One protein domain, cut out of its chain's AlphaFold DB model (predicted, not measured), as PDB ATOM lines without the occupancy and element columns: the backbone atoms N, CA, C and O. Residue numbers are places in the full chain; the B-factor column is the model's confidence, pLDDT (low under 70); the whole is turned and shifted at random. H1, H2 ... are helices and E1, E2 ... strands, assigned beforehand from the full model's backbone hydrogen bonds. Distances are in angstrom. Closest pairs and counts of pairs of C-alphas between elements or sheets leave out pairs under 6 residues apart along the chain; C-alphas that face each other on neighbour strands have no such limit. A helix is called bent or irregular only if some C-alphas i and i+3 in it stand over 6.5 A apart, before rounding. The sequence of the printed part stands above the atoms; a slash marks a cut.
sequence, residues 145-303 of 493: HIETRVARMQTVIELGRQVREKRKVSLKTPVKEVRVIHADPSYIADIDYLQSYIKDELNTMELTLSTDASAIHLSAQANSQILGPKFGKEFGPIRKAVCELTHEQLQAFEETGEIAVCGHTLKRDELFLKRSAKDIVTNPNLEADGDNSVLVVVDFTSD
ATOM      1  N   HIS A 145      18.956 -23.320 -44.767       93.44
ATOM      2  CA  HIS A 145      19.193 -24.059 -43.537       93.44
ATOM      3  C   HIS A 145      20.234 -23.356 -42.663       93.44
ATOM      4  O   HIS A 145      19.988 -23.183 -41.469       93.44
ATOM      5  N   ILE A 146      21.342 -22.871 -43.239       94.56
ATOM      6  CA  ILE A 146      22.347 -22.118 -42.472       94.56
ATOM      7  C   ILE A 146      21.789 -20.791 -41.944       94.56
ATOM      8  O   ILE A 146      22.083 -20.402 -40.815       94.56
ATOM      9  N   GLU A 147      20.932 -20.122 -42.718       94.69
ATOM     10  CA  GLU A 147      20.240 -18.908 -42.276       94.69
ATOM     11  C   GLU A 147      19.292 -19.178 -41.115       94.69
ATOM     12  O   GLU A 147      19.323 -18.455 -40.119       94.69
ATOM     13  N   THR A 148      18.517 -20.261 -41.197       94.69
ATOM     14  CA  THR A 148      17.656 -20.700 -40.094       94.69
ATOM     15  C   THR A 148      18.486 -21.007 -38.851       94.69
ATOM     16  O   THR A 148      18.156 -20.552 -37.759       94.69
ATOM     17  N   ARG A 149      19.599 -21.728 -39.009       95.25
ATOM     18  CA  ARG A 149      20.494 -22.094 -37.910       95.25
ATOM     19  C   ARG A 149      21.064 -20.864 -37.197       95.25
ATOM     20  O   ARG A 149      21.011 -20.787 -35.970       95.25
ATOM     21  N   VAL A 150      21.564 -19.882 -37.948       95.81
ATOM     22  CA  VAL A 150      22.088 -18.639 -37.364       95.81
ATOM     23  C   VAL A 150      20.972 -17.809 -36.735       95.81
ATOM     24  O   VAL A 150      21.165 -17.306 -35.633       95.81
ATOM     25  N   ALA A 151      19.786 -17.726 -37.343       94.94
ATOM     26  CA  ALA A 151      18.643 -17.040 -36.736       94.94
ATOM     27  C   ALA A 151      18.254 -17.661 -35.379       94.94
ATOM     28  O   ALA A 151      18.086 -16.941 -34.397       94.94
ATOM     29  N   ARG A 152      18.209 -18.999 -35.282       95.12
ATOM     30  CA  ARG A 152      17.962 -19.726 -34.020       95.12
ATOM     31  C   ARG A 152      19.013 -19.390 -32.954       95.12
ATOM     32  O   ARG A 152      18.664 -19.127 -31.802       95.12
ATOM     33  N   MET A 153      20.292 -19.348 -33.338       95.62
ATOM     34  CA  MET A 153      21.387 -18.928 -32.454       95.62
ATOM     35  C   MET A 153      21.208 -17.480 -31.971       95.62
ATOM     36  O   MET A 153      21.370 -17.208 -30.781       95.62
ATOM     37  N   GLN A 154      20.861 -16.556 -32.871       95.44
ATOM     38  CA  GLN A 154      20.633 -15.146 -32.540       95.44
ATOM     39  C   GLN A 154      19.511 -14.987 -31.511       95.44
ATOM     40  O   GLN A 154      19.705 -14.282 -30.521       95.44
ATOM     41  N   THR A 155      18.391 -15.696 -31.686       94.69
ATOM     42  CA  THR A 155      17.282 -15.705 -30.721       94.69
ATOM     43  C   THR A 155      17.740 -16.178 -29.341       94.69
ATOM     44  O   THR A 155      17.442 -15.527 -28.342       94.69
ATOM     45  N   VAL A 156      18.514 -17.266 -29.258       95.12
ATOM     46  CA  VAL A 156      19.036 -17.772 -27.973       95.12
ATOM     47  C   VAL A 156      19.959 -16.755 -27.296       95.12
ATOM     48  O   VAL A 156      19.851 -16.532 -26.089       95.12
ATOM     49  N   ILE A 157      20.855 -16.121 -28.057       95.69
ATOM     50  CA  ILE A 157      21.775 -15.106 -27.530       95.69
ATOM     51  C   ILE A 157      21.003 -13.881 -27.030       95.69
ATOM     52  O   ILE A 157      21.315 -13.356 -25.962       95.69
ATOM     53  N   GLU A 158      19.994 -13.429 -27.769       94.44
ATOM     54  CA  GLU A 158      19.198 -12.268 -27.380       94.44
ATOM     55  C   GLU A 158      18.374 -12.545 -26.115       94.44
ATOM     56  O   GLU A 158      18.437 -11.770 -25.160       94.44
ATOM     57  N   LEU A 159      17.719 -13.707 -26.027       93.44
ATOM     58  CA  LEU A 159      17.021 -14.134 -24.810       93.44
ATOM     59  C   LEU A 159      17.977 -14.237 -23.614       93.44
ATOM     60  O   LEU A 159      17.687 -13.723 -22.536       93.44
ATOM     61  N   GLY A 160      19.161 -14.829 -23.796       94.44
ATOM     62  CA  GLY A 160      20.167 -14.905 -22.735       94.44
ATOM     63  C   GLY A 160      20.646 -13.526 -22.257       94.44
ATOM     64  O   GLY A 160      20.875 -13.327 -21.060       94.44
ATOM     65  N   ARG A 161      20.757 -12.542 -23.159       94.00
ATOM     66  CA  ARG A 161      21.075 -11.147 -22.805       94.00
ATOM     67  C   ARG A 161      19.955 -10.497 -22.006       94.00
ATOM     68  O   ARG A 161      20.243  -9.886 -20.978       94.00
ATOM     69  N   GLN A 162      18.706 -10.692 -22.420       92.69
ATOM     70  CA  GLN A 162      17.533 -10.183 -21.709       92.69
ATOM     71  C   GLN A 162      17.441 -10.764 -20.293       92.69
ATOM     72  O   GLN A 162      17.250 -10.019 -19.331       92.69
ATOM     73  N   VAL A 163      17.684 -12.069 -20.124       91.69
ATOM     74  CA  VAL A 163      17.759 -12.721 -18.803       91.69
ATOM     75  C   VAL A 163      18.811 -12.062 -17.906       91.69
ATOM     76  O   VAL A 163      18.561 -11.762 -16.736       91.69
ATOM     77  N   ARG A 164      19.999 -11.790 -18.451       93.38
ATOM     78  CA  ARG A 164      21.080 -11.121 -17.713       93.38
ATOM     79  C   ARG A 164      20.742  -9.686 -17.338       93.38
ATOM     80  O   ARG A 164      21.040  -9.272 -16.216       93.38
ATOM     81  N   GLU A 165      20.101  -8.950 -18.238       92.69
ATOM     82  CA  GLU A 165      19.653  -7.582 -17.991       92.69
ATOM     83  C   GLU A 165      18.604  -7.530 -16.873       92.69
ATOM     84  O   GLU A 165      18.744  -6.722 -15.950       92.69
ATOM     85  N   LYS A 166      17.624  -8.446 -16.877       88.81
ATOM     86  CA  LYS A 166      16.623  -8.578 -15.801       88.81
ATOM     87  C   LYS A 166      17.281  -8.745 -14.430       88.81
ATOM     88  O   LYS A 166      16.892  -8.073 -13.475       88.81
ATOM     89  N   ARG A 167      18.326  -9.576 -14.342       88.31
ATOM     90  CA  ARG A 167      19.091  -9.802 -13.101       88.31
ATOM     91  C   ARG A 167      20.179  -8.752 -12.840       88.31
ATOM     92  O   ARG A 167      20.867  -8.829 -11.826       88.31
ATOM     93  N   LYS A 168      20.340  -7.765 -13.733       91.00
ATOM     94  CA  LYS A 168      21.374  -6.713 -13.695       91.00
ATOM     95  C   LYS A 168      22.803  -7.263 -13.598       91.00
ATOM     96  O   LYS A 168      23.682  -6.633 -13.011       91.00
ATOM     97  N   VAL A 169      23.047  -8.433 -14.185       88.69
ATOM     98  CA  VAL A 169      24.375  -9.051 -14.228       88.69
ATOM     99  C   VAL A 169      25.072  -8.647 -15.522       88.69
ATOM    100  O   VAL A 169      24.562  -8.840 -16.622       88.69
ATOM    101  N   SER A 170      26.266  -8.072 -15.387       87.75
ATOM    102  CA  SER A 170      27.077  -7.620 -16.519       87.75
ATOM    103  C   SER A 170      27.539  -8.784 -17.393       87.75
ATOM    104  O   SER A 170      27.918  -9.835 -16.875       87.75
ATOM    105  N   LEU A 171      27.653  -8.555 -18.711       87.19
ATOM    106  CA  LEU A 171      28.178  -9.565 -19.639       87.19
ATOM    107  C   LEU A 171      29.605 -10.038 -19.290       87.19
ATOM    108  O   LEU A 171      30.026 -11.129 -19.672       87.19
ATOM    109  N   LYS A 172      30.340  -9.218 -18.530       84.19
ATOM    110  CA  LYS A 172      31.716  -9.474 -18.086       84.19
ATOM    111  C   LYS A 172      31.809 -10.535 -16.997       84.19
ATOM    112  O   LYS A 172      32.849 -11.172 -16.881       84.19
ATOM    113  N   THR A 173      30.760 -10.731 -16.212       87.94
ATOM    114  CA  THR A 173      30.740 -11.783 -15.200       87.94
ATOM    115  C   THR A 173      30.385 -13.084 -15.903       87.94
ATOM    116  O   THR A 173      29.351 -13.109 -16.566       87.94
ATOM    117  N   PRO A 174      31.207 -14.140 -15.854       91.38
ATOM    118  CA  PRO A 174      30.817 -15.422 -16.413       91.38
ATOM    119  C   PRO A 174      29.645 -16.018 -15.627       91.38
ATOM    120  O   PRO A 174      29.566 -15.859 -14.411       91.38
ATOM    121  N   VAL A 175      28.723 -16.681 -16.323       92.94
ATOM    122  CA  VAL A 175      27.647 -17.472 -15.696       92.94
ATOM    123  C   VAL A 175      27.987 -18.950 -15.753       92.94
ATOM    124  O   VAL A 175      28.697 -19.395 -16.657       92.94
ATOM    125  N   LYS A 176      27.486 -19.706 -14.780       92.38
ATOM    126  CA  LYS A 176      27.822 -21.117 -14.621       92.38
ATOM    127  C   LYS A 176      27.263 -21.951 -15.772       92.38
ATOM    128  O   LYS A 176      28.023 -22.597 -16.480       92.38
ATOM    129  N   GLU A 177      25.958 -21.863 -15.993       93.62
ATOM    130  CA  GLU A 177      25.248 -22.673 -16.982       93.62
ATOM    131  C   GLU A 177      24.229 -21.804 -17.726       93.62
ATOM    132  O   GLU A 177      23.558 -20.958 -17.129       93.62
ATOM    133  N   VAL A 178      24.099 -22.019 -19.031       94.75
ATOM    134  CA  VAL A 178      22.935 -21.600 -19.815       94.75
ATOM    135  C   VAL A 178      22.250 -22.859 -20.319       94.75
ATOM    136  O   VAL A 178      22.879 -23.697 -20.958       94.75
ATOM    137  N   ARG A 179      20.953 -22.994 -20.053       93.00
ATOM    138  CA  ARG A 179      20.141 -24.115 -20.515       93.00
ATOM    139  C   ARG A 179      19.180 -23.655 -21.599       93.00
ATOM    140  O   ARG A 179      18.389 -22.742 -21.370       93.00
ATOM    141  N   VAL A 180      19.227 -24.304 -22.756       92.94
ATOM    142  CA  VAL A 180      18.310 -24.057 -23.874       92.94
ATOM    143  C   VAL A 180      17.354 -25.232 -23.984       92.94
ATOM    144  O   VAL A 180      17.783 -26.378 -24.123       92.94
ATOM    145  N   ILE A 181      16.059 -24.945 -23.905       90.19
ATOM    146  CA  ILE A 181      14.996 -25.946 -23.944       90.19
ATOM    147  C   ILE A 181      14.111 -25.668 -25.157       90.19
ATOM    148  O   ILE A 181      13.577 -24.565 -25.301       90.19
ATOM    149  N   HIS A 182      13.956 -26.667 -26.026       89.94
ATOM    150  CA  HIS A 182      13.102 -26.586 -27.209       89.94
ATOM    151  C   HIS A 182      12.549 -27.969 -27.575       89.94
ATOM    152  O   HIS A 182      13.288 -28.945 -27.562       89.94
ATOM    153  N   ALA A 183      11.268 -28.059 -27.946       85.81
ATOM    154  CA  ALA A 183      10.620 -29.346 -28.229       85.81
ATOM    155  C   ALA A 183      11.160 -30.047 -29.495       85.81
ATOM    156  O   ALA A 183      11.254 -31.270 -29.532       85.81
ATOM    157  N   ASP A 184      11.514 -29.280 -30.531       88.62
ATOM    158  CA  ASP A 184      12.083 -29.807 -31.781       88.62
ATOM    159  C   ASP A 184      13.577 -30.172 -31.625       88.62
ATOM    160  O   ASP A 184      14.394 -29.268 -31.401       88.62
ATOM    161  N   PRO A 185      13.967 -31.449 -31.821       90.38
ATOM    162  CA  PRO A 185      15.365 -31.873 -31.808       90.38
ATOM    163  C   PRO A 185      16.227 -31.207 -32.887       90.38
ATOM    164  O   PRO A 185      17.426 -31.030 -32.675       90.38
ATOM    165  N   SER A 186      15.647 -30.810 -34.030       92.81
ATOM    166  CA  SER A 186      16.393 -30.127 -35.097       92.81
ATOM    167  C   SER A 186      16.911 -28.764 -34.637       92.81
ATOM    168  O   SER A 186      18.032 -28.379 -34.960       92.81
ATOM    169  N   TYR A 187      16.117 -28.061 -33.822       93.12
ATOM    170  CA  TYR A 187      16.503 -26.791 -33.215       93.12
ATOM    171  C   TYR A 187      17.689 -26.991 -32.277       93.12
ATOM    172  O   TYR A 187      18.658 -26.245 -32.329       93.12
ATOM    173  N   ILE A 188      17.635 -28.029 -31.442       94.12
ATOM    174  CA  ILE A 188      18.713 -28.347 -30.507       94.12
ATOM    175  C   ILE A 188      20.006 -28.713 -31.246       94.12
ATOM    176  O   ILE A 188      21.063 -28.209 -30.879       94.12
ATOM    177  N   ALA A 189      19.929 -29.508 -32.317       95.19
ATOM    178  CA  ALA A 189      21.094 -29.849 -33.136       95.19
ATOM    179  C   ALA A 189      21.734 -28.612 -33.798       95.19
ATOM    180  O   ALA A 189      22.957 -28.487 -33.850       95.19
ATOM    181  N   ASP A 190      20.911 -27.673 -34.266       94.88
ATOM    182  CA  ASP A 190      21.367 -26.401 -34.832       94.88
ATOM    183  C   ASP A 190      22.107 -25.532 -33.802       94.88
ATOM    184  O   ASP A 190      23.136 -24.929 -34.120       94.88
ATOM    185  N   ILE A 191      21.602 -25.489 -32.566       95.44
ATOM    186  CA  ILE A 191      22.223 -24.775 -31.444       95.44
ATOM    187  C   ILE A 191      23.519 -25.456 -30.997       95.44
ATOM    188  O   ILE A 191      24.507 -24.765 -30.760       95.44
ATOM    189  N   ASP A 192      23.545 -26.787 -30.925       95.88
ATOM    190  CA  ASP A 192      24.741 -27.562 -30.570       95.88
ATOM    191  C   ASP A 192      25.890 -27.313 -31.556       95.88
ATOM    192  O   ASP A 192      27.032 -27.068 -31.159       95.88
ATOM    193  N   TYR A 193      25.566 -27.260 -32.851       95.12
ATOM    194  CA  TYR A 193      26.527 -26.944 -33.905       95.12
ATOM    195  C   TYR A 193      27.142 -25.539 -33.764       95.12
ATOM    196  O   TYR A 193      28.289 -25.324 -34.152       95.12
ATOM    197  N   LEU A 194      26.397 -24.580 -33.203       95.62
ATOM    198  CA  LEU A 194      26.826 -23.191 -32.990       95.62
ATOM    199  C   LEU A 194      27.157 -22.867 -31.524       95.62
ATOM    200  O   LEU A 194      27.287 -21.694 -31.161       95.62
ATOM    201  N   GLN A 195      27.327 -23.885 -30.674       95.38
ATOM    202  CA  GLN A 195      27.452 -23.696 -29.229       95.38
ATOM    203  C   GLN A 195      28.606 -22.771 -28.827       95.38
ATOM    204  O   GLN A 195      28.472 -22.016 -27.869       95.38
ATOM    205  N   SER A 196      29.725 -22.792 -29.559       93.88
ATOM    206  CA  SER A 196      30.906 -21.972 -29.257       93.88
ATOM    207  C   SER A 196      30.574 -20.482 -29.277       93.88
ATOM    208  O   SER A 196      30.854 -19.778 -28.309       93.88
ATOM    209  N   TYR A 197      29.875 -20.025 -30.319       94.44
ATOM    210  CA  TYR A 197      29.434 -18.639 -30.440       94.44
ATOM    211  C   TYR A 197      28.485 -18.251 -29.305       94.44
ATOM    212  O   TYR A 197      28.617 -17.171 -28.743       94.44
ATOM    213  N   ILE A 198      27.564 -19.136 -28.919       95.19
ATOM    214  CA  ILE A 198      26.623 -18.874 -27.820       95.19
ATOM    215  C   ILE A 198      27.367 -18.765 -26.486       95.19
ATOM    216  O   ILE A 198      27.105 -17.844 -25.710       95.19
ATOM    217  N   LYS A 199      28.315 -19.673 -26.228       95.00
ATOM    218  CA  LYS A 199      29.121 -19.677 -25.000       95.00
ATOM    219  C   LYS A 199      29.963 -18.417 -24.865       95.00
ATOM    220  O   LYS A 199      29.975 -17.815 -23.789       95.00
ATOM    221  N   ASP A 200      30.605 -18.000 -25.950       91.81
ATOM    222  CA  ASP A 200      31.425 -16.791 -25.984       91.81
ATOM    223  C   ASP A 200      30.571 -15.530 -25.788       91.81
ATOM    224  O   ASP A 200      30.926 -14.634 -25.021       91.81
ATOM    225  N   GLU A 201      29.398 -15.485 -26.420       93.12
ATOM    226  CA  GLU A 201      28.500 -14.332 -26.399       93.12
ATOM    227  C   GLU A 201      27.757 -14.135 -25.082       93.12
ATOM    228  O   GLU A 201      27.615 -13.008 -24.596       93.12
ATOM    229  N   LEU A 202      27.295 -15.232 -24.486       93.50
ATOM    230  CA  LEU A 202      26.650 -15.220 -23.177       93.50
ATOM    231  C   LEU A 202      27.655 -15.343 -22.032       93.50
ATOM    232  O   LEU A 202      27.250 -15.240 -20.875       93.50
ATOM    233  N   ASN A 203      28.949 -15.503 -22.331       92.75
ATOM    234  CA  ASN A 203      30.020 -15.711 -21.359       92.75
ATOM    235  C   ASN A 203      29.631 -16.791 -20.334       92.75
ATOM    236  O   ASN A 203      29.580 -16.537 -19.128       92.75
ATOM    237  N   THR A 204      29.273 -17.974 -20.829       93.56
ATOM    238  CA  THR A 204      28.837 -19.107 -20.003       93.56
ATOM    239  C   THR A 204      29.855 -20.241 -20.016       93.56
ATOM    240  O   THR A 204      30.505 -20.487 -21.036       93.56
ATOM    241  N   MET A 205      30.030 -20.920 -18.879       92.31
ATOM    242  CA  MET A 205      30.964 -22.046 -18.783       92.31
ATOM    243  C   MET A 205      30.393 -23.304 -19.435       92.31
ATOM    244  O   MET A 205      31.113 -24.017 -20.142       92.31
ATOM    245  N   GLU A 206      29.097 -23.541 -19.256       94.00
ATOM    246  CA  GLU A 206      28.400 -24.734 -19.721       94.00
ATOM    247  C   GLU A 206      27.114 -24.369 -20.468       94.00
ATOM    248  O   GLU A 206      26.345 -23.514 -20.029       94.00
ATOM    249  N   LEU A 207      26.894 -25.012 -21.617       95.56
ATOM    250  CA  LEU A 207      25.662 -24.893 -22.387       95.56
ATOM    251  C   LEU A 207      24.955 -26.248 -22.357       95.56
ATOM    252  O   LEU A 207      25.435 -27.202 -22.964       95.56
ATOM    253  N   THR A 208      23.821 -26.317 -21.668       94.00
ATOM    254  CA  THR A 208      23.013 -27.537 -21.565       94.00
ATOM    255  C   THR A 208      21.832 -27.448 -22.513       94.00
ATOM    256  O   THR A 208      21.071 -26.481 -22.496       94.00
ATOM    257  N   LEU A 209      21.639 -28.476 -23.329       94.19
ATOM    258  CA  LEU A 209      20.557 -28.526 -24.301       94.19
ATOM    259  C   LEU A 209      19.550 -29.598 -23.895       94.19
ATOM    260  O   LEU A 209      19.936 -30.705 -23.528       94.19
ATOM    261  N   SER A 210      18.261 -29.272 -23.947       89.38
ATOM    262  CA  SER A 210      17.200 -30.206 -23.572       89.38
ATOM    263  C   SER A 210      16.018 -30.134 -24.529       89.38
ATOM    264  O   SER A 210      15.592 -29.057 -24.946       89.38
ATOM    265  N   THR A 211      15.461 -31.302 -24.837       87.38
ATOM    266  CA  THR A 211      14.201 -31.451 -25.576       87.38
ATOM    267  C   THR A 211      12.997 -31.671 -24.664       87.38
ATOM    268  O   THR A 211      11.872 -31.825 -25.139       87.38
ATOM    269  N   ASP A 212      13.208 -31.684 -23.346       80.69
ATOM    270  CA  ASP A 212      12.151 -31.946 -22.380       80.69
ATOM    271  C   ASP A 212      11.241 -30.723 -22.200       80.69
ATOM    272  O   ASP A 212      11.460 -29.856 -21.349       80.69
ATOM    273  N   ALA A 213      10.178 -30.673 -23.004       69.38
ATOM    274  CA  ALA A 213       9.141 -29.651 -22.911       69.38
ATOM    275  C   ALA A 213       8.427 -29.651 -21.547       69.38
ATOM    276  O   ALA A 213       7.865 -28.628 -21.161       69.38
ATOM    277  N   SER A 214       8.485 -30.745 -20.775       67.56
ATOM    278  CA  SER A 214       7.864 -30.807 -19.448       67.56
ATOM    279  C   SER A 214       8.557 -29.903 -18.419       67.56
ATOM    280  O   SER A 214       7.957 -29.579 -17.390       67.56
ATOM    281  N   ALA A 215       9.783 -29.446 -18.697       65.88
ATOM    282  CA  ALA A 215      10.494 -28.461 -17.886       65.88
ATOM    283  C   ALA A 215       9.953 -27.027 -18.063       65.88
ATOM    284  O   ALA A 215      10.236 -26.157 -17.232       65.88
ATOM    285  N   ILE A 216       9.161 -26.777 -19.113       72.19
ATOM    286  CA  ILE A 216       8.571 -25.475 -19.432       72.19
ATOM    287  C   ILE A 216       7.243 -25.328 -18.687       72.19
ATOM    288  O   ILE A 216       6.312 -26.104 -18.861       72.19
ATOM    289  N   HIS A 217       7.136 -24.295 -17.864       73.62
ATOM    290  CA  HIS A 217       5.894 -23.839 -17.259       73.62
ATOM    291  C   HIS A 217       5.371 -22.628 -18.039       73.62
ATOM    292  O   HIS A 217       6.093 -21.651 -18.253       73.62
ATOM    293  N   LEU A 218       4.110 -22.691 -18.464       72.00
ATOM    294  CA  LEU A 218       3.442 -21.599 -19.173       72.00
ATOM    295  C   LEU A 218       2.669 -20.742 -18.177       72.00
ATOM    296  O   LEU A 218       1.980 -21.255 -17.302       72.00
ATOM    297  N   SER A 219       2.771 -19.430 -18.335       73.06
ATOM    298  CA  SER A 219       1.958 -18.441 -17.631       73.06
ATOM    299  C   SER A 219       1.448 -17.414 -18.635       73.06
ATOM    300  O   SER A 219       2.107 -17.154 -19.640       73.06
ATOM    301  N   ALA A 220       0.277 -16.827 -18.398       78.12
ATOM    302  CA  ALA A 220      -0.290 -15.824 -19.292       78.12
ATOM    303  C   ALA A 220      -0.446 -14.472 -18.600       78.12
ATOM    304  O   ALA A 220      -0.775 -14.370 -17.417       78.12
ATOM    305  N   GLN A 221      -0.227 -13.409 -19.370       80.69
ATOM    306  CA  GLN A 221      -0.465 -12.038 -18.958       80.69
ATOM    307  C   GLN A 221      -1.377 -11.346 -19.974       80.69
ATOM    308  O   GLN A 221      -1.109 -11.335 -21.172       80.69
ATOM    309  N   ALA A 222      -2.467 -10.748 -19.491       79.62
ATOM    310  CA  ALA A 222      -3.428 -10.054 -20.343       79.62
ATOM    311  C   ALA A 222      -2.803  -8.805 -20.992       79.62
ATOM    312  O   ALA A 222      -2.253  -7.945 -20.286       79.62
ATOM    313  N   ASN A 223      -2.930  -8.665 -22.317       81.88
ATOM    314  CA  ASN A 223      -2.481  -7.474 -23.030       81.88
ATOM    315  C   ASN A 223      -3.373  -6.278 -22.669       81.88
ATOM    316  O   ASN A 223      -4.451  -6.073 -23.224       81.88
ATOM    317  N   SER A 224      -2.904  -5.466 -21.722       79.81
ATOM    318  CA  SER A 224      -3.683  -4.358 -21.159       79.81
ATOM    319  C   SER A 224      -3.969  -3.246 -22.177       79.81
ATOM    320  O   SER A 224      -4.930  -2.503 -21.996       79.81
ATOM    321  N   GLN A 225      -3.177  -3.143 -23.251       79.50
ATOM    322  CA  GLN A 225      -3.359  -2.129 -24.294       79.50
ATOM    323  C   GLN A 225      -4.521  -2.458 -25.237       79.50
ATOM    324  O   GLN A 225      -5.195  -1.546 -25.704       79.50
ATOM    325  N   ILE A 226      -4.786  -3.745 -25.481       79.62
ATOM    326  CA  ILE A 226      -5.874  -4.207 -26.360       79.62
ATOM    327  C   ILE A 226      -7.126  -4.523 -25.541       79.62
ATOM    328  O   ILE A 226      -8.232  -4.093 -25.868       79.62
ATOM    329  N   LEU A 227      -6.951  -5.237 -24.428       75.50
ATOM    330  CA  LEU A 227      -8.055  -5.684 -23.585       75.50
ATOM    331  C   LEU A 227      -8.616  -4.575 -22.691       75.50
ATOM    332  O   LEU A 227      -9.798  -4.609 -22.356       75.50
ATOM    333  N   GLY A 228      -7.805  -3.572 -22.335       76.69
ATOM    334  CA  GLY A 228      -8.253  -2.417 -21.554       76.69
ATOM    335  C   GLY A 228      -9.366  -1.626 -22.256       76.69
ATOM    336  O   GLY A 228     -10.446  -1.483 -21.679       76.69
ATOM    337  N   PRO A 229      -9.162  -1.169 -23.509       78.94
ATOM    338  CA  PRO A 229     -10.201  -0.504 -24.296       78.94
ATOM    339  C   PRO A 229     -11.399  -1.402 -24.628       78.94
ATOM    340  O   PRO A 229     -12.525  -0.915 -24.676       78.94
ATOM    341  N   LYS A 230     -11.170  -2.705 -24.847       77.44
ATOM    342  CA  LYS A 230     -12.208  -3.654 -25.282       77.44
ATOM    343  C   LYS A 230     -13.172  -4.059 -24.161       77.44
ATOM    344  O   LYS A 230     -14.363  -4.195 -24.418       77.44
ATOM    345  N   PHE A 231     -12.677  -4.233 -22.932       74.69
ATOM    346  CA  PHE A 231     -13.462  -4.795 -21.822       74.69
ATOM    347  C   PHE A 231     -13.683  -3.837 -20.642       74.69
ATOM    348  O   PHE A 231     -14.518  -4.117 -19.782       74.69
ATOM    349  N   GLY A 232     -12.996  -2.689 -20.577       79.75
ATOM    350  CA  GLY A 232     -13.266  -1.626 -19.602       79.75
ATOM    351  C   GLY A 232     -13.361  -2.122 -18.150       79.75
ATOM    352  O   GLY A 232     -12.362  -2.504 -17.546       79.75
ATOM    353  N   LYS A 233     -14.575  -2.127 -17.575       77.31
ATOM    354  CA  LYS A 233     -14.831  -2.580 -16.189       77.31
ATOM    355  C   LYS A 233     -14.672  -4.096 -15.991       77.31
ATOM    356  O   LYS A 233     -14.358  -4.520 -14.882       77.31
ATOM    357  N   GLU A 234     -14.836  -4.898 -17.040       76.12
ATOM    358  CA  GLU A 234     -14.672  -6.362 -17.006       76.12
ATOM    359  C   GLU A 234     -13.206  -6.802 -17.156       76.12
ATOM    360  O   GLU A 234     -12.867  -7.960 -16.917       76.12
ATOM    361  N   PHE A 235     -12.300  -5.868 -17.465       76.94
ATOM    362  CA  PHE A 235     -10.874  -6.154 -17.618       76.94
ATOM    363  C   PHE A 235     -10.211  -6.648 -16.321       76.94
ATOM    364  O   PHE A 235      -9.344  -7.518 -16.361       76.94
ATOM    365  N   GLY A 236     -10.613  -6.124 -15.158       77.81
ATOM    366  CA  GLY A 236     -10.069  -6.546 -13.860       77.81
ATOM    367  C   GLY A 236     -10.273  -8.045 -13.579       77.81
ATOM    368  O   GLY A 236      -9.289  -8.737 -13.302       77.81
ATOM    369  N   PRO A 237     -11.517  -8.559 -13.676       80.75
ATOM    370  CA  PRO A 237     -11.818  -9.990 -13.596       80.75
ATOM    371  C   PRO A 237     -11.078 -10.834 -14.640       80.75
ATOM    372  O   PRO A 237     -10.443 -11.818 -14.270       80.75
ATOM    373  N   ILE A 238     -11.086 -10.417 -15.913       78.69
ATOM    374  CA  ILE A 238     -10.408 -11.145 -17.001       78.69
ATOM    375  C   ILE A 238      -8.904 -11.237 -16.730       78.69
ATOM    376  O   ILE A 238      -8.317 -12.303 -16.864       78.69
ATOM    377  N   ARG A 239      -8.265 -10.154 -16.273       79.06
ATOM    378  CA  ARG A 239      -6.836 -10.147 -15.937       79.06
ATOM    379  C   ARG A 239      -6.489 -11.141 -14.828       79.06
ATOM    380  O   ARG A 239      -5.447 -11.781 -14.920       79.06
ATOM    381  N   LYS A 240      -7.326 -11.264 -13.792       80.88
ATOM    382  CA  LYS A 240      -7.119 -12.260 -12.729       80.88
ATOM    383  C   LYS A 240      -7.284 -13.679 -13.261       80.88
ATOM    384  O   LYS A 240      -6.393 -14.491 -13.063       80.88
ATOM    385  N   ALA A 241      -8.359 -13.927 -14.006       79.88
ATOM    386  CA  ALA A 241      -8.633 -15.238 -14.578       79.88
ATOM    387  C   ALA A 241      -7.539 -15.687 -15.562       79.88
ATOM    388  O   ALA A 241      -7.155 -16.848 -15.550       79.88
ATOM    389  N   VAL A 242      -6.976 -14.766 -16.353       80.06
ATOM    390  CA  VAL A 242      -5.833 -15.036 -17.242       80.06
ATOM    391  C   VAL A 242      -4.583 -15.452 -16.459       80.06
ATOM    392  O   VAL A 242      -3.855 -16.333 -16.902       80.06
ATOM    393  N   CYS A 243      -4.334 -14.851 -15.293       76.81
ATOM    394  CA  CYS A 243      -3.217 -15.241 -14.431       76.81
ATOM    395  C   CYS A 243      -3.443 -16.578 -13.702       76.81
ATOM    396  O   CYS A 243      -2.471 -17.191 -13.276       76.81
ATOM    397  N   GLU A 244      -4.694 -17.020 -13.555       80.88
ATOM    398  CA  GLU A 244      -5.075 -18.290 -12.915       80.88
ATOM    399  C   GLU A 244      -5.178 -19.464 -13.911       80.88
ATOM    400  O   GLU A 244      -5.464 -20.589 -13.502       80.88
ATOM    401  N   LEU A 245      -4.935 -19.232 -15.208       80.19
ATOM    402  CA  LEU A 245      -4.946 -20.283 -16.227       80.19
ATOM    403  C   LEU A 245      -3.875 -21.345 -15.957       80.19
ATOM    404  O   LEU A 245      -2.720 -21.037 -15.660       80.19
ATOM    405  N   THR A 246      -4.267 -22.608 -16.111       78.38
ATOM    406  CA  THR A 246      -3.372 -23.759 -15.925       78.38
ATOM    407  C   THR A 246      -2.457 -23.970 -17.133       78.38
ATOM    408  O   THR A 246      -2.786 -23.586 -18.257       78.38
ATOM    409  N   HIS A 247      -1.314 -24.631 -16.918       74.44
ATOM    410  CA  HIS A 247      -0.365 -24.962 -17.986       74.44
ATOM    411  C   HIS A 247      -1.026 -25.721 -19.151       74.44
ATOM    412  O   HIS A 247      -0.795 -25.375 -20.306       74.44
ATOM    413  N   GLU A 248      -1.908 -26.681 -18.856       75.62
ATOM    414  CA  GLU A 248      -2.632 -27.481 -19.857       75.62
ATOM    415  C   GLU A 248      -3.575 -26.624 -20.718       75.62
ATOM    416  O   GLU A 248      -3.648 -26.794 -21.935       75.62
ATOM    417  N   GLN A 249      -4.262 -25.652 -20.109       77.75
ATOM    418  CA  GLN A 249      -5.135 -24.719 -20.831       77.75
ATOM    419  C   GLN A 249      -4.343 -23.762 -21.725       77.75
ATOM    420  O   GLN A 249      -4.803 -23.412 -22.812       77.75
ATOM    421  N   LEU A 250      -3.154 -23.344 -21.284       78.88
ATOM    422  CA  LEU A 250      -2.269 -22.482 -22.065       78.88
ATOM    423  C   LEU A 250      -1.612 -23.229 -23.226       78.88
ATOM    424  O   LEU A 250      -1.461 -22.650 -24.297       78.88
ATOM    425  N   GLN A 251      -1.287 -24.507 -23.041       74.31
ATOM    426  CA  GLN A 251      -0.789 -25.363 -24.114       74.31
ATOM    427  C   GLN A 251      -1.877 -25.611 -25.171       74.31
ATOM    428  O   GLN A 251      -1.631 -25.452 -26.362       74.31
ATOM    429  N   ALA A 252      -3.116 -25.884 -24.743       77.00
ATOM    430  CA  ALA A 252      -4.253 -25.986 -25.658       77.00
ATOM    431  C   ALA A 252      -4.508 -24.669 -26.412       77.00
ATOM    432  O   ALA A 252      -4.730 -24.691 -27.617       77.00
ATOM    433  N   PHE A 253      -4.420 -23.517 -25.735       79.25
ATOM    434  CA  PHE A 253      -4.524 -22.196 -26.370       79.25
ATOM    435  C   PHE A 253      -3.433 -21.949 -27.418       79.25
ATOM    436  O   PHE A 253      -3.676 -21.296 -28.434       79.25
ATOM    437  N   GLU A 254      -2.229 -22.462 -27.186       72.88
ATOM    438  CA  GLU A 254      -1.126 -22.350 -28.130       72.88
ATOM    439  C   GLU A 254      -1.413 -23.116 -29.429       72.88
ATOM    440  O   GLU A 254      -1.091 -22.616 -30.506       72.88
ATOM    441  N   GLU A 255      -2.093 -24.261 -29.348       75.25
ATOM    442  CA  GLU A 255      -2.505 -25.061 -30.508       75.25
ATOM    443  C   GLU A 255      -3.766 -24.515 -31.197       75.25
ATOM    444  O   GLU A 255      -3.812 -24.432 -32.426       75.25
ATOM    445  N   THR A 256      -4.787 -24.112 -30.433       77.50
ATOM    446  CA  THR A 256      -6.092 -23.676 -30.970       77.50
ATOM    447  C   THR A 256      -6.122 -22.205 -31.380       77.50
ATOM    448  O   THR A 256      -6.922 -21.821 -32.231       77.50
ATOM    449  N   GLY A 257      -5.273 -21.365 -30.779       75.56
ATOM    450  CA  GLY A 257      -5.218 -19.917 -30.998       75.56
ATOM    451  C   GLY A 257      -6.339 -19.108 -30.331       75.56
ATOM    452  O   GLY A 257      -6.338 -17.877 -30.436       75.56
ATOM    453  N   GLU A 258      -7.271 -19.772 -29.638       80.81
ATOM    454  CA  GLU A 258      -8.419 -19.162 -28.960       80.81
ATOM    455  C   GLU A 258      -8.693 -19.839 -27.609       80.81
ATOM    456  O   GLU A 258      -8.648 -21.066 -27.493       80.81
ATOM    457  N   ILE A 259      -8.985 -19.039 -26.575       80.88
ATOM    458  CA  ILE A 259      -9.336 -19.534 -25.235       80.88
ATOM    459  C   ILE A 259     -10.529 -18.772 -24.662       80.88
ATOM    460  O   ILE A 259     -10.604 -17.547 -24.750       80.88
ATOM    461  N   ALA A 260     -11.472 -19.496 -24.060       79.19
ATOM    462  CA  ALA A 260     -12.622 -18.903 -23.386       79.19
ATOM    463  C   ALA A 260     -12.283 -18.604 -21.917       79.19
ATOM    464  O   ALA A 260     -12.089 -19.522 -21.122       79.19
ATOM    465  N   VAL A 261     -12.239 -17.322 -21.544       77.00
ATOM    466  CA  VAL A 261     -11.982 -16.865 -20.170       77.00
ATOM    467  C   VAL A 261     -13.123 -15.954 -19.729       77.00
ATOM    468  O   VAL A 261     -13.446 -14.981 -20.405       77.00
ATOM    469  N   CYS A 262     -13.765 -16.273 -18.599       70.38
ATOM    470  CA  CYS A 262     -14.899 -15.510 -18.051       70.38
ATOM    471  C   CYS A 262     -16.052 -15.253 -19.051       70.38
ATOM    472  O   CYS A 262     -16.709 -14.220 -18.974       70.38
ATOM    473  N   GLY A 263     -16.307 -16.183 -19.981       69.75
ATOM    474  CA  GLY A 263     -17.373 -16.056 -20.986       69.75
ATOM    475  C   GLY A 263     -16.987 -15.287 -22.254       69.75
ATOM    476  O   GLY A 263     -17.826 -15.138 -23.137       69.75
ATOM    477  N   HIS A 264     -15.729 -14.851 -22.377       75.75
ATOM    478  CA  HIS A 264     -15.201 -14.154 -23.552       75.75
ATOM    479  C   HIS A 264     -14.128 -14.987 -24.255       75.75
ATOM    480  O   HIS A 264     -13.255 -15.559 -23.601       75.75
ATOM    481  N   THR A 265     -14.168 -15.034 -25.588       80.25
ATOM    482  CA  THR A 265     -13.127 -15.677 -26.403       80.25
ATOM    483  C   THR A 265     -11.969 -14.708 -26.615       80.25
ATOM    484  O   THR A 265     -12.132 -13.677 -27.274       80.25
ATOM    485  N   LEU A 266     -10.810 -15.043 -26.052       78.69
ATOM    486  CA  LEU A 266      -9.560 -14.310 -26.222       78.69
ATOM    487  C   LEU A 266      -8.765 -14.895 -27.389       78.69
ATOM    488  O   LEU A 266      -8.619 -16.115 -27.493       78.69
ATOM    489  N   LYS A 267      -8.243 -14.019 -28.250       80.69
ATOM    490  CA  LYS A 267      -7.388 -14.382 -29.396       80.69
ATOM    491  C   LYS A 267      -5.901 -14.263 -29.046       80.69
ATOM    492  O   LYS A 267      -5.551 -13.587 -28.081       80.69
ATOM    493  N   ARG A 268      -5.019 -14.867 -29.857       76.69
ATOM    494  CA  ARG A 268      -3.545 -14.806 -29.693       76.69
ATOM    495  C   ARG A 268      -2.998 -13.413 -29.377       76.69
ATOM    496  O   ARG A 268      -2.227 -13.275 -28.439       76.69
ATOM    497  N   ASP A 269      -3.448 -12.387 -30.089       77.25
ATOM    498  CA  ASP A 269      -2.909 -11.025 -29.945       77.25
ATOM    499  C   ASP A 269      -3.276 -10.363 -28.600       77.25
ATOM    500  O   ASP A 269      -2.704  -9.347 -28.196       77.25
ATOM    501  N   GLU A 270      -4.242 -10.940 -27.885       76.69
ATOM    502  CA  GLU A 270      -4.799 -10.403 -26.646       76.69
ATOM    503  C   GLU A 270      -4.099 -10.949 -25.388       76.69
ATOM    504  O   GLU A 270      -4.288 -10.412 -24.289       76.69
ATOM    505  N   LEU A 271      -3.255 -11.974 -25.535       75.56
ATOM    506  CA  LEU A 271      -2.546 -12.643 -24.446       75.56
ATOM    507  C   LEU A 271      -1.037 -12.685 -24.703       75.56
ATOM    508  O   LEU A 271      -0.581 -13.118 -25.754       75.56
ATOM    509  N   PHE A 272      -0.251 -12.304 -23.698       72.31
ATOM    510  CA  PHE A 272       1.189 -12.539 -23.681       72.31
ATOM    511  C   PHE A 272       1.482 -13.832 -22.924       72.31
ATOM    512  O   PHE A 272       1.308 -13.891 -21.704       72.31
ATOM    513  N   LEU A 273       1.931 -14.864 -23.637       72.94
ATOM    514  CA  LEU A 273       2.425 -16.098 -23.030       72.94
ATOM    515  C   LEU A 273       3.864 -15.895 -22.548       72.94
ATOM    516  O   LEU A 273       4.745 -15.529 -23.319       72.94
ATOM    517  N   LYS A 274       4.101 -16.148 -21.264       72.00
ATOM    518  CA  LYS A 274       5.424 -16.201 -20.644       72.00
ATOM    519  C   LYS A 274       5.783 -17.645 -20.333       72.00
ATOM    520  O   LYS A 274       5.060 -18.327 -19.605       72.00
ATOM    521  N   ARG A 275       6.928 -18.084 -20.850       73.38
ATOM    522  CA  ARG A 275       7.553 -19.369 -20.520       73.38
ATOM    523  C   ARG A 275       8.524 -19.161 -19.358       73.38
ATOM    524  O   ARG A 275       9.343 -18.252 -19.396       73.38
ATOM    525  N   SER A 276       8.437 -20.001 -18.337       71.56
ATOM    526  CA  SER A 276       9.376 -20.056 -17.209       71.56
ATOM    527  C   SER A 276       9.776 -21.506 -16.959       71.56
ATOM    528  O   SER A 276       8.956 -22.391 -17.162       71.56
ATOM    529  N   ALA A 277      10.986 -21.791 -16.488       68.69
ATOM    530  CA  ALA A 277      11.335 -23.160 -16.097       68.69
ATOM    531  C   ALA A 277      10.754 -23.509 -14.717       68.69
ATOM    532  O   ALA A 277      10.750 -22.661 -13.822       68.69
ATOM    533  N   LYS A 278      10.302 -24.756 -14.522       66.19
ATOM    534  CA  LYS A 278       9.782 -25.244 -13.224       66.19
ATOM    535  C   LYS A 278      10.778 -25.029 -12.077       66.19
ATOM    536  O   LYS A 278      10.388 -24.602 -10.991       66.19
ATOM    537  N   ASP A 279      12.064 -25.232 -12.352       66.31
ATOM    538  CA  ASP A 279      13.135 -25.152 -11.353       66.31
ATOM    539  C   ASP A 279      13.390 -23.723 -10.840       66.31
ATOM    540  O   ASP A 279      13.953 -23.554  -9.758       66.31
ATOM    541  N   ILE A 280      12.955 -22.685 -11.569       62.00
ATOM    542  CA  ILE A 280      13.098 -21.278 -11.141       62.00
ATOM    543  C   ILE A 280      12.302 -21.020  -9.861       62.00
ATOM    544  O   ILE A 280      12.741 -20.260  -9.004       62.00
ATOM    545  N   VAL A 281      11.162 -21.697  -9.686       61.47
ATOM    546  CA  VAL A 281      10.365 -21.591  -8.453       61.47
ATOM    547  C   VAL A 281      11.155 -22.119  -7.251       61.47
ATOM    548  O   VAL A 281      11.016 -21.613  -6.141       61.47
ATOM    549  N   THR A 282      12.003 -23.125  -7.473       64.06
ATOM    550  CA  THR A 282      12.792 -23.778  -6.422       64.06
ATOM    551  C   THR A 282      14.181 -23.178  -6.214       64.06
ATOM    552  O   THR A 282      14.735 -23.325  -5.127       64.06
ATOM    553  N   ASN A 283      14.754 -22.498  -7.214       77.56
ATOM    554  CA  ASN A 283      16.103 -21.943  -7.141       77.56
ATOM    555  C   ASN A 283      16.123 -20.440  -7.494       77.56
ATOM    556  O   ASN A 283      16.028 -20.093  -8.672       77.56
ATOM    557  N   PRO A 284      16.352 -19.541  -6.513       81.19
ATOM    558  CA  PRO A 284      16.383 -18.090  -6.734       81.19
ATOM    559  C   PRO A 284      17.602 -17.609  -7.548       81.19
ATOM    560  O   PRO A 284      17.721 -16.422  -7.868       81.19
ATOM    561  N   ASN A 285      18.547 -18.507  -7.854       85.44
ATOM    562  CA  ASN A 285      19.695 -18.213  -8.709       85.44
ATOM    563  C   ASN A 285      19.455 -18.448 -10.197       85.44
ATOM    564  O   ASN A 285      20.303 -18.049 -10.997       85.44
ATOM    565  N   LEU A 286      18.314 -19.031 -10.561       87.12
ATOM    566  CA  LEU A 286      17.913 -19.210 -11.946       87.12
ATOM    567  C   LEU A 286      16.999 -18.068 -12.379       87.12
ATOM    568  O   LEU A 286      16.116 -17.645 -11.640       87.12
ATOM    569  N   GLU A 287      17.185 -17.610 -13.605       88.50
ATOM    570  CA  GLU A 287      16.259 -16.708 -14.284       88.50
ATOM    571  C   GLU A 287      16.074 -17.227 -15.710       88.50
ATOM    572  O   GLU A 287      16.983 -17.852 -16.264       88.50
ATOM    573  N   ALA A 288      14.907 -17.000 -16.307       87.81
ATOM    574  CA  ALA A 288      14.655 -17.435 -17.671       87.81
ATOM    575  C   ALA A 288      13.864 -16.424 -18.482       87.81
ATOM    576  O   ALA A 288      13.131 -15.581 -17.960       87.81
ATOM    577  N   ASP A 289      14.020 -16.550 -19.789       87.31
ATOM    578  CA  ASP A 289      13.196 -15.872 -20.765       87.31
ATOM    579  C   ASP A 289      12.950 -16.794 -21.946       87.31
ATOM    580  O   ASP A 289      13.749 -17.690 -22.233       87.31
ATOM    581  N   GLY A 290      11.830 -16.592 -22.621       83.31
ATOM    582  CA  GLY A 290      11.462 -17.437 -23.740       83.31
ATOM    583  C   GLY A 290      10.719 -16.676 -24.815       83.31
ATOM    584  O   GLY A 290       9.903 -15.805 -24.527       83.31
ATOM    585  N   ASP A 291      10.981 -17.076 -26.050       77.06
ATOM    586  CA  ASP A 291      10.177 -16.723 -27.214       77.06
ATOM    587  C   ASP A 291       9.206 -17.881 -27.510       77.06
ATOM    588  O   ASP A 291       9.322 -18.952 -26.917       77.06
ATOM    589  N   ASN A 292       8.220 -17.680 -28.381       68.12
ATOM    590  CA  ASN A 292       7.109 -18.579 -28.715       68.12
ATOM    591  C   ASN A 292       7.413 -20.090 -28.785       68.12
ATOM    592  O   ASN A 292       6.503 -20.879 -28.578       68.12
ATOM    593  N   SER A 293       8.648 -20.528 -29.029       72.75
ATOM    594  CA  SER A 293       8.998 -21.954 -29.017       72.75
ATOM    595  C   SER A 293      10.218 -22.333 -28.167       72.75
ATOM    596  O   SER A 293      10.379 -23.510 -27.848       72.75
ATOM    597  N   VAL A 294      11.073 -21.379 -27.776       87.38
ATOM    598  CA  VAL A 294      12.349 -21.643 -27.085       87.38
ATOM    599  C   VAL A 294      12.366 -21.009 -25.699       87.38
ATOM    600  O   VAL A 294      11.945 -19.867 -25.524       87.38
ATOM    601  N   LEU A 295      12.890 -21.737 -24.714       89.12
ATOM    602  CA  LEU A 295      13.134 -21.238 -23.363       89.12
ATOM    603  C   LEU A 295      14.638 -21.251 -23.076       89.12
ATOM    604  O   LEU A 295      15.293 -22.283 -23.217       89.12
ATOM    605  N   VAL A 296      15.170 -20.111 -22.645       91.88
ATOM    606  CA  VAL A 296      16.560 -19.958 -22.212       91.88
ATOM    607  C   VAL A 296      16.575 -19.688 -20.715       91.88
ATOM    608  O   VAL A 296      16.004 -18.706 -20.245       91.88
ATOM    609  N   VAL A 297      17.237 -20.561 -19.962       91.00
ATOM    610  CA  VAL A 297      17.430 -20.451 -18.511       91.00
ATOM    611  C   VAL A 297      18.901 -20.169 -18.243       91.00
ATOM    612  O   VAL A 297      19.767 -20.799 -18.843       91.00
ATOM    613  N   VAL A 298      19.207 -19.248 -17.338       91.88
ATOM    614  CA  VAL A 298      20.586 -18.910 -16.966       91.88
ATOM    615  C   VAL A 298      20.788 -19.160 -15.475       91.88
ATOM    616  O   VAL A 298      20.042 -18.628 -14.652       91.88
ATOM    617  N   ASP A 299      21.812 -19.949 -15.134       91.81
ATOM    618  CA  ASP A 299      22.259 -20.170 -13.758       91.81
ATOM    619  C   ASP A 299      23.335 -19.155 -13.370       91.81
ATOM    620  O   ASP A 299      24.464 -19.149 -13.876       91.81
ATOM    621  N   PHE A 300      22.977 -18.291 -12.427       89.94
ATOM    622  CA  PHE A 300      23.852 -17.262 -11.884       89.94
ATOM    623  C   PHE A 300      24.493 -17.649 -10.548       89.94
ATOM    624  O   PHE A 300      24.990 -16.780  -9.824       89.94
ATOM    625  N   THR A 301      24.466 -18.929 -10.184       88.81
ATOM    626  CA  THR A 301      25.221 -19.442  -9.044       88.81
ATOM    627  C   THR A 301      26.707 -19.174  -9.283       88.81
ATOM    628  O   THR A 301      27.300 -19.701 -10.222       88.81
ATOM    629  N   SER A 302      27.305 -18.321  -8.451       83.62
ATOM    630  CA  SER A 302      28.707 -17.925  -8.573       83.62
ATOM    631  C   SER A 302      29.571 -18.722  -7.605       83.62
ATOM    632  O   SER A 302      29.263 -18.790  -6.416       83.62
ATOM    633  N   ASP A 303      30.685 -19.249  -8.102       87.88
ATOM    634  CA  ASP A 303      31.775 -19.792  -7.292       87.88
ATOM    635  C   ASP A 303      32.988 -18.837  -7.290       87.88
ATOM    636  O   ASP A 303      33.006 -17.812  -7.980       87.88
TER     637      ASP A 303
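What this domain is: This is residues 145 to 303 of the 493 residues of the protein "Hypothetical protein" of Vitrella brassicaformis (UniProt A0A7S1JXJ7). Two lobes are joined by a two-stranded ribbon, E3 and E6. In the larger lobe, helices H1, H2 and H3 cover one face of the four-stranded sheet E2 E1 E8 E7; the smaller lobe has H4, H5 and the hairpin E4 E5 round the far part of the ribbon. The 159 printed residues hold six named helices and eight named strands, in the order H1 E1 H2 H3 E2 E3 H4 H5 E4 E5 E6 H6 E7 E8, and the class is mixed, helices and strands. The large sheet is mixed, the two-stranded ones antiparallel. The whole is compact, with a radius of gyration of the C-alphas of 17.3 A and spans of 50 by 36 by 25 A.

How they stand to each other: H1, residues 145 to 166, is on the twisted sheet of E2, 204 to 210, E1, 175 to 182, E8, 294 to 299, and E7, 286 to 290, at a height of 9.6 A. H2, residues 185 to 193, and H3, residues 195 to 202, are on the same face, making two layers, helices over a sheet. E1, H2 H3, E2 is a strand-helix-strand unit, two parallel neighbour strands with helices between, its crossover right-handed. H1 touches H2 with residues 149 to 153 alone, about perpendicular at 81 degrees, the closest C-alphas being Arg 149 and Asp 190, 5.4 A. N 208 and O 178 of E2 and E1 are 2.9 A apart, N 297 and O 179 of E8 and E1 2.8 A, and N 298 and O 287 of the hairpin E7 and E8 2.8 A. E3, residues 216 to 222, and E6, residues 271 to 277, are antiparallel, with N 219 and O 274 2.8 A apart. H4, residues 224 to 243, is irregular, C-alphas 230 and 233 being 9.5 A apart, with a kink of 135 degrees near residue 233. The closest C-alphas of H4 and E3 are Ala 222 and Arg 239, 5.6 A; those of E3 and H5, residues 247 to 256, are Leu 218 and His 247, 5.2 A. The hairpin E4, 258 to 261, and E5, 264 to 267, has N 266 and O 259 2.8 A apart; the closest C-alphas of H5 and E4 are Phe 253 and Ile 259, 5.6 A. E6 comes nearest E7 at the C-alphas of Arg 275 and Gly 290, 5.4 A. H6, residues 278 to 282, only grazes the large sheet, with residues 279 to 281. Every O i to N i+4 pair is within hydrogen-bond range in H1, H2, H3 and H5, but 10 of 16 in H4 and 0 of 1 in H6, where 2 of 2 O i to N i+3 pairs are.

Where its parts are: From first to last C-alpha H1 measures 31.9 A, E1 20.7 A, E3 19.6 A and E6 19.3 A. H1 begins at C-alpha 145, (19.193, -24.059, -43.537), H4 begins at C-alpha 224, (-3.683, -4.358, -21.159), and E8 ends at C-alpha 299, (22.259, -20.170, -13.758).

The domain as a whole: The C-alphas farthest apart are those of Ser 196 and Lys 233, 51.4 A. The printed part has no cut and no long link; the link from H1 to E1 is short and the others are tight. The mean pLDDT of the printed part is 84.1, and it is under 70 at residues 213 to 215, 263, 277 to 282 and 292.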